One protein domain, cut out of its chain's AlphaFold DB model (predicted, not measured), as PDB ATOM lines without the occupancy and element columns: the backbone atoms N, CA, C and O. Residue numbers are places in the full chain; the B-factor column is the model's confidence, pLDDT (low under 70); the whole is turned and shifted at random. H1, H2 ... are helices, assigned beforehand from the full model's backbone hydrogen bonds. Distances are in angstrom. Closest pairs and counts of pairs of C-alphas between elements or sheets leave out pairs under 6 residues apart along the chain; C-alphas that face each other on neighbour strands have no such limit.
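This is residues 309 to 401 of the 424 residues of an uncharacterized protein of Tautonia sociabilis (UniProt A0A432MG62). Two long helices, H1 and H3, form the sides of an elongated frame, with H2 joining them at one end, small H4 near the other, and short H5 packed on H3 at residues 369 to 376. The loop of residues 330 to 349 extends the H2 end. The printed part has 93 residues with five named helices, H1 to H5, and no named strand: all helix, a rod of 51 by 21 by 19 A, only just compact, close to loose, radius of gyration of the C-alphas 14.6 A.

H1, residues 309 to 329, touches H2, residues 350 to 358, with residues 327 to 329 alone; the closest C-alphas, of Ala 328 and Pro 350, are 4.9 A apart. H2 touches H3, residues 362 to 379, at a steep tilt of 46 degrees, opposite ways; the closest C-alphas, of Ala 357 and Arg 365, are 4.5 A apart. H1 and H3 are apart. H4, residues 385 to 388, only just touches H1, with 3 pairs of C-alphas within 8 A, closest Ile 319 and Tyr 388 at 7.0 A. H5, residues 393 to 399, touches H3, closest C-alphas Glu 376 and Phe 393 at 6.5 A, and only just touches H1, with 3 pairs within 8 A, closest Glu 324 and Leu 396 at 6.8 A. In H2, H3 and H5 every O i to N i+4 pair is within hydrogen-bond range, in H1 14 of 17; H4 is too short.

H1, 29.5 A long, begins at C-alpha 309 (120.656, 115.827, 68.134) and has a kink of 27 degrees near residue 322. H3 is 25.4 A long; H5 ends at C-alpha 399 (130.095, 111.242, 92.204).

The printed part has no cut; H1 to H2 is a long link. Residues 339 to 340 and 342 to 343 are under pLDDT 70.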
ATOM      1  N   GLU A 309     121.036 115.778  66.717       92.31
ATOM      2  CA  GLU A 309     120.656 115.827  68.134       92.31
ATOM      3  C   GLU A 309     120.837 114.471  68.828       92.31
ATOM      4  O   GLU A 309     121.420 114.406  69.912       92.31
ATOM      5  N   ASP A 310     120.458 113.372  68.170       93.12
ATOM      6  CA  ASP A 310     120.679 112.019  68.693       93.12
ATOM      7  C   ASP A 310     122.167 111.690  68.802       93.12
ATOM      8  O   ASP A 310     122.600 111.086  69.782       93.12
ATOM      9  N   ARG A 311     122.973 112.141  67.833       93.31
ATOM     10  CA  ARG A 311     124.429 111.983  67.868       93.31
ATOM     11  C   ARG A 311     125.042 112.701  69.068       93.31
ATOM     12  O   ARG A 311     125.815 112.083  69.792       93.31
ATOM     13  N   LYS A 312     124.683 113.969  69.301       93.06
ATOM     14  CA  LYS A 312     125.168 114.738  70.460       93.06
ATOM     15  C   LYS A 312     124.753 114.086  71.776       93.06
ATOM     16  O   LYS A 312     125.595 113.895  72.649       93.06
ATOM     17  N   ARG A 313     123.481 113.691  71.898       93.81
ATOM     18  CA  ARG A 313     122.948 112.989  73.076       93.81
ATOM     19  C   ARG A 313     123.731 111.708  73.361       93.81
ATOM     20  O   ARG A 313     124.149 111.474  74.492       93.81
ATOM     21  N   LEU A 314     123.935 110.885  72.334       94.31
ATOM     22  CA  LEU A 314     124.615 109.599  72.452       94.31
ATOM     23  C   LEU A 314     126.109 109.766  72.754       94.31
ATOM     24  O   LEU A 314     126.655 109.023  73.565       94.31
ATOM     25  N   GLN A 315     126.753 110.776  72.171       93.69
ATOM     26  CA  GLN A 315     128.137 111.137  72.466       93.69
ATOM     27  C   GLN A 315     128.294 111.613  73.917       93.69
ATOM     28  O   GLN A 315     129.155 111.101  74.629       93.69
ATOM     29  N   ALA A 316     127.430 112.513  74.392       94.06
ATOM     30  CA  ALA A 316     127.432 112.958  75.785       94.06
ATOM     31  C   ALA A 316     127.221 111.779  76.756       94.06
ATOM     32  O   ALA A 316     127.948 111.645  77.742       94.06
ATOM     33  N   ALA A 317     126.288 110.875  76.440       94.56
ATOM     34  CA  ALA A 317     126.059 109.660  77.219       94.56
ATOM     35  C   ALA A 317     127.279 108.721  77.215       94.56
ATOM     36  O   ALA A 317     127.607 108.142  78.250       94.56
ATOM     37  N   ALA A 318     127.977 108.581  76.084       95.12
ATOM     38  CA  ALA A 318     129.177 107.752  75.980       95.12
ATOM     39  C   ALA A 318     130.334 108.288  76.837       95.12
ATOM     40  O   ALA A 318     131.057 107.508  77.455       95.12
ATOM     41  N   ILE A 319     130.486 109.609  76.924       95.38
ATOM     42  CA  ILE A 319     131.511 110.254  77.757       95.38
ATOM     43  C   ILE A 319     131.191 110.095  79.239       95.38
ATOM     44  O   ILE A 319     132.077 109.747  80.021       95.38
ATOM     45  N   ALA A 320     129.925 110.276  79.619       95.12
ATOM     46  CA  ALA A 320     129.468 110.014  80.979       95.12
ATOM     47  C   ALA A 320     129.715 108.552  81.378       95.12
ATOM     48  O   ALA A 320     130.362 108.288  82.391       95.12
ATOM     49  N   ALA A 321     129.307 107.595  80.536       95.31
ATOM     50  CA  ALA A 321     129.566 106.173  80.759       95.31
ATOM     51  C   ALA A 321     131.073 105.871  80.857       95.31
ATOM     52  O   ALA A 321     131.506 105.077  81.698       95.31
ATOM     53  N   TYR A 322     131.900 106.539  80.047       95.44
ATOM     54  CA  TYR A 322     133.346 106.412  80.150       95.44
ATOM     55  C   TYR A 322     133.858 106.834  81.529       95.44
ATOM     56  O   TYR A 322     134.480 106.012  82.198       95.44
ATOM     57  N   PHE A 323     133.617 108.072  81.963       96.81
ATOM     58  CA  PHE A 323     134.199 108.579  83.210       96.81
ATOM     59  C   PHE A 323     133.592 107.933  84.458       96.81
ATOM     60  O   PHE A 323     134.318 107.579  85.386       96.81
ATOM     61  N   GLU A 324     132.281 107.725  84.476       95.94
ATOM     62  CA  GLU A 324     131.542 107.346  85.688       95.94
ATOM     63  C   GLU A 324     131.470 105.833  85.894       95.94
ATOM     64  O   GLU A 324     131.243 105.356  87.015       95.94
ATOM     65  N   GLU A 325     131.690 105.061  84.828       94.56
ATOM     66  CA  GLU A 325     131.567 103.608  84.864       94.56
ATOM     67  C   GLU A 325     132.855 102.894  84.479       94.56
ATOM     68  O   GLU A 325     133.325 102.080  85.277       94.56
ATOM     69  N   ARG A 326     133.435 103.181  83.305       93.44
ATOM     70  CA  ARG A 326     134.643 102.485  82.829       93.44
ATOM     71  C   ARG A 326     135.885 102.978  83.566       93.44
ATOM     72  O   ARG A 326     136.499 102.226  84.313       93.44
ATOM     73  N   TRP A 327     136.219 104.252  83.405       95.44
ATOM     74  CA  TRP A 327     137.369 104.906  84.024       95.44
ATOM     75  C   TRP A 327     137.316 104.833  85.552       95.44
ATOM     76  O   TRP A 327     138.323 104.519  86.181       95.44
ATOM     77  N   ALA A 328     136.127 105.018  86.138       97.19
ATOM     78  CA  ALA A 328     135.901 104.957  87.579       97.19
ATOM     79  C   ALA A 328     136.352 103.646  88.245       97.19
ATOM     80  O   ALA A 328     136.612 103.641  89.445       97.19
ATOM     81  N   ARG A 329     136.408 102.535  87.497       96.19
ATOM     82  CA  ARG A 329     136.715 101.194  88.022       96.19
ATOM     83  C   ARG A 329     138.132 100.720  87.705       96.19
ATOM     84  O   ARG A 329     138.541  99.710  88.262       96.19
ATOM     85  N   VAL A 330     138.862 101.398  86.819       93.88
ATOM     86  CA  VAL A 330     140.208 100.967  86.412       93.88
ATOM     87  C   VAL A 330     141.219 101.372  87.489       93.88
ATOM     88  O   VAL A 330     141.362 102.572  87.737       93.88
ATOM     89  N   PRO A 331     141.929 100.423  88.131       95.75
ATOM     90  CA  PRO A 331     142.937 100.747  89.134       95.75
ATOM     91  C   PRO A 331     144.123 101.513  88.546       95.75
ATOM     92  O   PRO A 331     144.663 101.137  87.505       95.75
ATOM     93  N   ARG A 332     144.555 102.555  89.257       94.94
ATOM     94  CA  ARG A 332     145.638 103.466  88.880       94.94
ATOM     95  C   ARG A 332     146.745 103.457  89.928       94.94
ATOM     96  O   ARG A 332     146.470 103.500  91.130       94.94
ATOM     97  N   LEU A 333     147.994 103.436  89.475       93.88
ATOM     98  CA  LEU A 333     149.180 103.691  90.297       93.88
ATOM     99  C   LEU A 333     149.122 105.103  90.892       93.88
ATOM    100  O   LEU A 333     149.575 105.316  92.011       93.88
ATOM    101  N   GLY A 334     148.541 106.066  90.168       93.50
ATOM    102  CA  GLY A 334     148.281 107.441  90.615       93.50
ATOM    103  C   GLY A 334     147.402 107.566  91.855       93.50
ATOM    104  O   GLY A 334     147.345 108.627  92.462       93.50
ATOM    105  N   LEU A 335     146.717 106.498  92.253       96.38
ATOM    106  CA  LEU A 335     145.787 106.493  93.384       96.38
ATOM    107  C   LEU A 335     146.128 105.413  94.422       96.38
ATOM    108  O   LEU A 335     145.424 105.254  95.420       96.38
ATOM    109  N   GLY A 336     147.194 104.651  94.171       90.50
ATOM    110  CA  GLY A 336     147.679 103.614  95.070       90.50
ATOM    111  C   GLY A 336     148.330 104.171  96.332       90.50
ATOM    112  O   GLY A 336     148.574 105.376  96.467       90.50
ATOM    113  N   ALA A 337     148.612 103.256  97.254       81.75
ATOM    114  CA  ALA A 337     149.485 103.521  98.384       81.75
ATOM    115  C   ALA A 337     150.913 103.821  97.905       81.75
ATOM    116  O   ALA A 337     151.334 103.356  96.835       81.75
ATOM    117  N   ARG A 338     151.653 104.614  98.676       76.50
ATOM    118  CA  ARG A 338     153.050 104.912  98.375       76.50
ATOM    119  C   ARG A 338     153.891 103.637  98.542       76.50
ATOM    120  O   ARG A 338     153.579 102.803  99.394       76.50
ATOM    121  N   PRO A 339     154.978 103.454  97.769       60.66
ATOM    122  CA  PRO A 339     155.940 102.393  98.052       60.66
ATOM    123  C   PRO A 339     156.439 102.472  99.505       60.66
ATOM    124  O   PRO A 339     157.042 103.470  99.893       60.66
ATOM    125  N   GLY A 340     156.188 101.419 100.291       60.62
ATOM    126  CA  GLY A 340     156.542 101.350 101.714       60.62
ATOM    127  C   GLY A 340     155.404 101.662 102.692       60.62
ATOM    128  O   GLY A 340     155.611 101.522 103.893       60.62
ATOM    129  N   ASP A 341     154.215 102.037 102.212       70.00
ATOM    130  CA  ASP A 341     153.010 102.055 103.044       70.00
ATOM    131  C   ASP A 341     152.559 100.602 103.283       70.00
ATOM    132  O   ASP A 341     152.094  99.932 102.358       70.00
ATOM    133  N   ASP A 342     152.695 100.104 104.515       58.19
ATOM    134  CA  ASP A 342     152.462  98.687 104.848       58.19
ATOM    135  C   ASP A 342     150.982  98.242 104.735       58.19
ATOM    136  O   ASP A 342     150.705  97.045 104.645       58.19
ATOM    137  N   ASP A 343     150.024  99.178 104.671       65.00
ATOM    138  CA  ASP A 343     148.591  98.886 104.860       65.00
ATOM    139  C   ASP A 343     147.694  99.075 103.611       65.00
ATOM    140  O   ASP A 343     146.489  98.811 103.669       65.00
ATOM    141  N   GLY A 344     148.221  99.528 102.463       73.56
ATOM    142  CA  GLY A 344     147.398  99.913 101.302       73.56
ATOM    143  C   GLY A 344     147.700  99.165  99.991       73.56
ATOM    144  O   GLY A 344     148.842  98.789  99.736       73.56
ATOM    145  N   PRO A 345     146.707  98.961  99.097       84.56
ATOM    146  CA  PRO A 345     146.957  98.338  97.801       84.56
ATOM    147  C   PRO A 345     147.823  99.242  96.898       84.56
ATOM    148  O   PRO A 345     147.638 100.464  96.878       84.56
ATOM    149  N   PRO A 346     148.707  98.659  96.064       87.06
ATOM    150  CA  PRO A 346     149.617  99.415  95.194       87.06
ATOM    151  C   PRO A 346     148.902 100.180  94.071       87.06
ATOM    152  O   PRO A 346     149.496 101.020  93.400       87.06
ATOM    153  N   ARG A 347     147.627  99.875  93.819       93.56
ATOM    154  CA  ARG A 347     146.763 100.570  92.861       93.56
ATOM    155  C   ARG A 347     145.375 100.693  93.464       93.56
ATOM    156  O   ARG A 347     144.907  99.752  94.098       93.56
ATOM    157  N   ARG A 348     144.705 101.815  93.205       95.56
ATOM    158  CA  ARG A 348     143.281 102.006  93.514       95.56
ATOM    159  C   ARG A 348     142.562 102.583  92.313       95.56
ATOM    160  O   ARG A 348     143.135 103.349  91.539       95.56
ATOM    161  N   SER A 349     141.313 102.202  92.129       97.44
ATOM    162  CA  SER A 349     140.436 102.834  91.152       97.44
ATOM    163  C   SER A 349     139.998 104.223  91.633       97.44
ATOM    164  O   SER A 349     139.974 104.478  92.841       97.44
ATOM    165  N   PRO A 350     139.598 105.129  90.722       98.00
ATOM    166  CA  PRO A 350     138.992 106.404  91.104       98.00
ATOM    167  C   PRO A 350     137.809 106.253  92.065       98.00
ATOM    168  O   PRO A 350     137.643 107.064  92.970       98.00
ATOM    169  N   ARG A 351     137.013 105.187  91.918       97.38
ATOM    170  CA  ARG A 351     135.893 104.898  92.819       97.38
ATOM    171  C   ARG A 351     136.344 104.545  94.233       97.38
ATOM    172  O   ARG A 351     135.768 105.073  95.175       97.38
ATOM    173  N   GLU A 352     137.350 103.688  94.380       97.00
ATOM    174  CA  GLU A 352     137.907 103.338  95.698       97.00
ATOM    175  C   GLU A 352     138.572 104.554  96.356       97.00
ATOM    176  O   GLU A 352     138.362 104.806  97.538       97.00
ATOM    177  N   ALA A 353     139.317 105.358  95.590       96.75
ATOM    178  CA  ALA A 353     139.900 106.601  96.097       96.75
ATOM    179  C   ALA A 353     138.821 107.607  96.542       96.75
ATOM    180  O   ALA A 353     138.982 108.261  97.568       96.75
ATOM    181  N   GLY A 354     137.703 107.697  95.813       96.62
ATOM    182  CA  GLY A 354     136.562 108.534  96.188       96.62
ATOM    183  C   GLY A 354     135.865 108.067  97.468       96.62
ATOM    184  O   GLY A 354     135.476 108.887  98.293       96.62
ATOM    185  N   GLN A 355     135.757 106.751  97.681       96.12
ATOM    186  CA  GLN A 355     135.227 106.193  98.933       96.12
ATOM    187  C   GLN A 355     136.094 106.596 100.131       96.12
ATOM    188  O   GLN A 355     135.572 107.145 101.095       96.12
ATOM    189  N   LEU A 356     137.416 106.440 100.022       94.56
ATOM    190  CA  LEU A 356     138.353 106.879 101.060       94.56
ATOM    191  C   LEU A 356     138.264 108.393 101.307       94.56
ATOM    192  O   LEU A 356     138.219 108.843 102.450       94.56
ATOM    193  N   ALA A 357     138.172 109.193 100.241       94.88
ATOM    194  CA  ALA A 357     138.012 110.643 100.346       94.88
ATOM    195  C   ALA A 357     136.733 111.049 101.105       94.88
ATOM    196  O   ALA A 357     136.758 112.011 101.885       94.88
ATOM    197  N   ALA A 358     135.635 110.313 100.897       93.81
ATOM    198  CA  ALA A 358     134.370 110.492 101.606       93.81
ATOM    199  C   ALA A 358     134.439 110.024 103.073       93.81
ATOM    200  O   ALA A 358     133.770 110.598 103.930       93.81
ATOM    201  N   GLU A 359     135.284 109.036 103.375       94.75
ATOM    202  CA  GLU A 359     135.583 108.555 104.734       94.75
ATOM    203  C   GLU A 359     136.544 109.478 105.509       94.75
ATOM    204  O   GLU A 359     136.778 109.271 106.700       94.75
ATOM    205  N   GLY A 360     137.061 110.532 104.868       93.81
ATOM    206  CA  GLY A 360     137.919 111.542 105.491       93.81
ATOM    207  C   GLY A 360     139.410 111.408 105.169       93.81
ATOM    208  O   GLY A 360     140.207 112.167 105.721       93.81
ATOM    209  N   ASP A 361     139.805 110.505 104.267       94.75
ATOM    210  CA  ASP A 361     141.183 110.421 103.775       94.75
ATOM    211  C   ASP A 361     141.499 111.623 102.868       94.75
ATOM    212  O   ASP A 361     141.151 111.679 101.682       94.75
ATOM    213  N   ALA A 362     142.175 112.615 103.447       95.81
ATOM    214  CA  ALA A 362     142.570 113.822 102.738       95.81
ATOM    215  C   ALA A 362     143.568 113.537 101.601       95.81
ATOM    216  O   ALA A 362     143.513 114.200 100.566       95.81
ATOM    217  N   VAL A 363     144.449 112.542 101.748       95.88
ATOM    218  CA  VAL A 363     145.448 112.191 100.727       95.88
ATOM    219  C   VAL A 363     144.761 111.574  99.518       95.88
ATOM    220  O   VAL A 363     144.996 112.019  98.393       95.88
ATOM    221  N   ALA A 364     143.862 110.610  99.731       95.81
ATOM    222  CA  ALA A 364     143.060 110.033  98.654       95.81
ATOM    223  C   ALA A 364     142.239 111.111  97.927       95.81
ATOM    224  O   ALA A 364     142.209 111.127  96.692       95.81
ATOM    225  N   ARG A 365     141.656 112.059  98.679       96.94
ATOM    226  CA  ARG A 365     140.949 113.228  98.133       96.94
ATOM    227  C   ARG A 365     141.851 114.066  97.230       96.94
ATOM    228  O   ARG A 365     141.508 114.283  96.070       96.94
ATOM    229  N   ALA A 366     143.007 114.508  97.727       96.62
ATOM    230  CA  ALA A 366     143.935 115.349  96.972       96.62
ATOM    231  C   ALA A 366     144.460 114.642  95.715       96.62
ATOM    232  O   ALA A 366     144.460 115.228  94.627       96.62
ATOM    233  N   LYS A 367     144.840 113.362  95.834       97.88
ATOM    234  CA  LYS A 367     145.309 112.560  94.699       97.88
ATOM    235  C   LYS A 367     144.226 112.430  93.628       97.88
ATOM    236  O   LYS A 367     144.475 112.718  92.458       97.88
ATOM    237  N   LEU A 368     143.002 112.064  94.011       98.25
ATOM    238  CA  LEU A 368     141.898 111.937  93.060       98.25
ATOM    239  C   LEU A 368     141.532 113.272  92.404       98.25
ATOM    240  O   LEU A 368     141.357 113.314  91.183       98.25
ATOM    241  N   SER A 369     141.495 114.362  93.171       98.06
ATOM    242  CA  SER A 369     141.286 115.714  92.643       98.06
ATOM    243  C   SER A 369     142.348 116.098  91.612       98.06
ATOM    244  O   SER A 369     141.997 116.605  90.546       98.06
ATOM    245  N   GLY A 370     143.626 115.803  91.872       97.81
ATOM    246  CA  GLY A 370     144.721 116.061  90.933       97.81
ATOM    247  C   GLY A 370     144.607 115.257  89.636       97.81
ATOM    248  O   GLY A 370     144.765 115.809  88.546       97.81
ATOM    249  N   VAL A 371     144.245 113.971  89.725       97.94
ATOM    250  CA  VAL A 371     144.005 113.132  88.538       97.94
ATOM    251  C   VAL A 371     142.840 113.683  87.709       97.94
ATOM    252  O   VAL A 371     142.955 113.798  86.486       97.94
ATOM    253  N   ILE A 372     141.720 114.039  88.349       97.94
ATOM    254  CA  ILE A 372     140.546 114.608  87.666       97.94
ATOM    255  C   ILE A 372     140.889 115.956  87.029       97.94
ATOM    256  O   ILE A 372     140.485 116.201  85.893       97.94
ATOM    257  N   LEU A 373     141.675 116.796  87.708       97.31
ATOM    258  CA  LEU A 373     142.118 118.089  87.191       97.31
ATOM    259  C   LEU A 373     142.860 117.939  85.856       97.31
ATOM    260  O   LEU A 373     142.582 118.686  84.920       97.31
ATOM    261  N   VAL A 374     143.738 116.941  85.713       97.44
ATOM    262  CA  VAL A 374     144.411 116.676  84.428       97.44
ATOM    263  C   VAL A 374     143.408 116.266  83.343       97.44
ATOM    264  O   VAL A 374     143.503 116.749  82.213       97.44
ATOM    265  N   ARG A 375     142.411 115.427  83.662       96.38
ATOM    266  CA  ARG A 375     141.365 115.038  82.689       96.38
ATOM    267  C   ARG A 375     140.519 116.224  82.251       96.38
ATOM    268  O   ARG A 375     140.220 116.345  81.067       96.38
ATOM    269  N   GLU A 376     140.175 117.103  83.180       95.81
ATOM    270  CA  GLU A 376     139.429 118.320  82.885       95.81
ATOM    271  C   GLU A 376     140.243 119.297  82.026       95.81
ATOM    272  O   GLU A 376     139.725 119.846  81.054       95.81
ATOM    273  N   GLN A 377     141.534 119.475  82.318       95.25
ATOM    274  CA  GLN A 377     142.421 120.304  81.497       95.25
ATOM    275  C   GLN A 377     142.515 119.783  80.057       95.25
ATOM    276  O   GLN A 377     142.477 120.578  79.122       95.25
ATOM    277  N   LEU A 378     142.576 118.461  79.866       94.50
ATOM    278  CA  LEU A 378     142.561 117.840  78.537       94.50
ATOM    279  C   LEU A 378     141.217 118.025  77.818       94.50
ATOM    280  O   LEU A 378     141.191 118.255  76.610       94.50
ATOM    281  N   ALA A 379     140.108 117.975  78.552       93.56
ATOM    282  CA  ALA A 379     138.772 118.178  77.999       93.56
ATOM    283  C   ALA A 379     138.529 119.610  77.503       93.56
ATOM    284  O   ALA A 379     137.796 119.817  76.536       93.56
ATOM    285  N   ARG A 380     139.156 120.600  78.150       90.88
ATOM    286  CA  ARG A 380     139.023 122.031  77.825       90.88
ATOM    287  C   ARG A 380     139.850 122.473  76.613       90.88
ATOM    288  O   ARG A 380     139.753 123.627  76.201       90.88
ATOM    289  N   ARG A 381     140.667 121.588  76.035       91.50
ATOM    290  CA  ARG A 381     141.509 121.912  74.876       91.50
ATOM    291  C   ARG A 381     140.651 122.186  73.639       91.50
ATOM    292  O   ARG A 381     139.704 121.433  73.399       91.50
ATOM    293  N   PRO A 382     141.014 123.154  72.777       88.44
ATOM    294  CA  PRO A 382     140.225 123.474  71.584       88.44
ATOM    295  C   PRO A 382     139.966 122.272  70.668       88.44
ATOM    296  O   PRO A 382     138.858 122.104  70.168       88.44
ATOM    297  N   ARG A 383     140.954 121.383  70.500       82.81
ATOM    298  CA  ARG A 383     140.825 120.166  69.673       82.81
ATOM    299  C   ARG A 383     139.899 119.095  70.254       82.81
ATOM    300  O   ARG A 383     139.418 118.257  69.497       82.81
ATOM    301  N   SER A 384     139.671 119.106  71.566       85.06
ATOM    302  CA  SER A 384     138.845 118.114  72.264       85.06
ATOM    303  C   SER A 384     137.485 118.672  72.691       85.06
ATOM    304  O   SER A 384     136.619 117.896  73.076       85.06
ATOM    305  N   ALA A 385     137.242 119.980  72.585       82.56
ATOM    306  CA  ALA A 385     135.997 120.605  73.042       82.56
ATOM    307  C   ALA A 385     134.738 119.953  72.429       82.56
ATOM    308  O   ALA A 385     133.807 119.595  73.154       82.56
ATOM    309  N   ASP A 386     134.755 119.701  71.117       84.38
ATOM    310  CA  ASP A 386     133.661 119.026  70.403       84.38
ATOM    311  C   ASP A 386     133.528 117.549  70.780       84.38
ATOM    312  O   ASP A 386     132.429 116.992  70.745       84.38
ATOM    313  N   LEU A 387     134.639 116.900  71.151       86.62
ATOM    314  CA  LEU A 387     134.600 115.534  71.660       86.62
ATOM    315  C   LEU A 387     133.830 115.509  72.977       86.62
ATOM    316  O   LEU A 387     132.944 114.677  73.113       86.62
ATOM    317  N   TYR A 388     134.147 116.415  73.903       90.44
ATOM    318  CA  TYR A 388     133.635 116.418  75.275       90.44
ATOM    319  C   TYR A 388     132.232 116.998  75.443       90.44
ATOM    320  O   TYR A 388     131.599 116.713  76.460       90.44
ATOM    321  N   LEU A 389     131.748 117.803  74.491       88.88
ATOM    322  CA  LEU A 389     130.424 118.446  74.532       88.88
ATOM    323  C   LEU A 389     130.125 119.140  75.878       88.88
ATOM    324  O   LEU A 389     128.990 119.138  76.350       88.88
ATOM    325  N   GLY A 390     131.154 119.712  76.513       83.56
ATOM    326  CA  GLY A 390     131.022 120.385  77.807       83.56
ATOM    327  C   GLY A 390     130.717 119.455  78.989       83.56
ATOM    328  O   GLY A 390     129.994 119.864  79.892       83.56
ATOM    329  N   TYR A 391     131.226 118.215  78.985       92.62
ATOM    330  CA  TYR A 391     131.096 117.281  80.112       92.62
ATOM    331  C   TYR A 391     131.379 117.950  81.473       92.62
ATOM    332  O   TYR A 391     132.419 118.585  81.656       92.62
ATOM    333  N   ASP A 392     130.455 117.778  82.425       92.50
ATOM    334  CA  ASP A 392     130.521 118.387  83.759       92.50
ATOM    335  C   ASP A 392     131.461 117.582  84.673       92.50
ATOM    336  O   ASP A 392     131.078 116.566  85.265       92.50
ATOM    337  N   PHE A 393     132.704 118.044  84.809       94.56
ATOM    338  CA  PHE A 393     133.668 117.441  85.728       94.56
ATOM    339  C   PHE A 393     133.324 117.669  87.204       94.56
ATOM    340  O   PHE A 393     133.745 116.870  88.040       94.56
ATOM    341  N   ASP A 394     132.503 118.660  87.552       93.06
ATOM    342  CA  ASP A 394     132.016 118.809  88.925       93.06
ATOM    343  C   ASP A 394     130.961 117.754  89.253       93.06
ATOM    344  O   ASP A 394     130.890 117.274  90.385       93.06
ATOM    345  N   ARG A 395     130.179 117.309  88.264       93.62
ATOM    346  CA  ARG A 395     129.333 116.115  88.418       93.62
ATOM    347  C   ARG A 395     130.175 114.875  88.695       93.62
ATOM    348  O   ARG A 395     129.801 114.086  89.562       93.62
ATOM    349  N   LEU A 396     131.314 114.726  88.018       95.25
ATOM    350  CA  LEU A 396     132.252 113.636  88.287       95.25
ATOM    351  C   LEU A 396     132.863 113.738  89.696       95.25
ATOM    352  O   LEU A 396     132.915 112.740  90.408       95.25
ATOM    353  N   ARG A 397     133.267 114.937  90.132       95.69
ATOM    354  CA  ARG A 397     133.758 115.192  91.500       95.69
ATOM    355  C   ARG A 397     132.728 114.808  92.557       95.69
ATOM    356  O   ARG A 397     133.042 114.017  93.443       95.69
ATOM    357  N   ARG A 398     131.480 115.269  92.405       93.94
ATOM    358  CA  ARG A 398     130.368 114.922  93.306       93.94
ATOM    359  C   ARG A 398     130.130 113.414  93.372       93.94
ATOM    360  O   ARG A 398     129.905 112.890  94.457       93.94
ATOM    361  N   LEU A 399     130.226 112.705  92.240       94.00
ATOM    362  CA  LEU A 399     130.095 111.242  92.204       94.00
ATOM    363  C   LEU A 399     131.151 110.535  93.070       94.00
ATOM    364  O   LEU A 399     130.876 109.467  93.612       94.00
ATOM    365  N   PHE A 400     132.338 111.123  93.208       94.94
ATOM    366  CA  PHE A 400     133.421 110.600  94.037       94.94
ATOM    367  C   PHE A 400     133.516 111.251  95.423       94.94
ATOM    368  O   PHE A 400     134.518 111.058  96.103       94.94
ATOM    369  N   GLY A 401     132.502 112.012  95.854       89.81
ATOM    370  CA  GLY A 401     132.500 112.660  97.169       89.81
ATOM    371  C   GLY A 401     133.513 113.802  97.311       89.81
ATOM    372  O   GLY A 401     133.936 114.105  98.423       89.81
TER     373      GLY A 401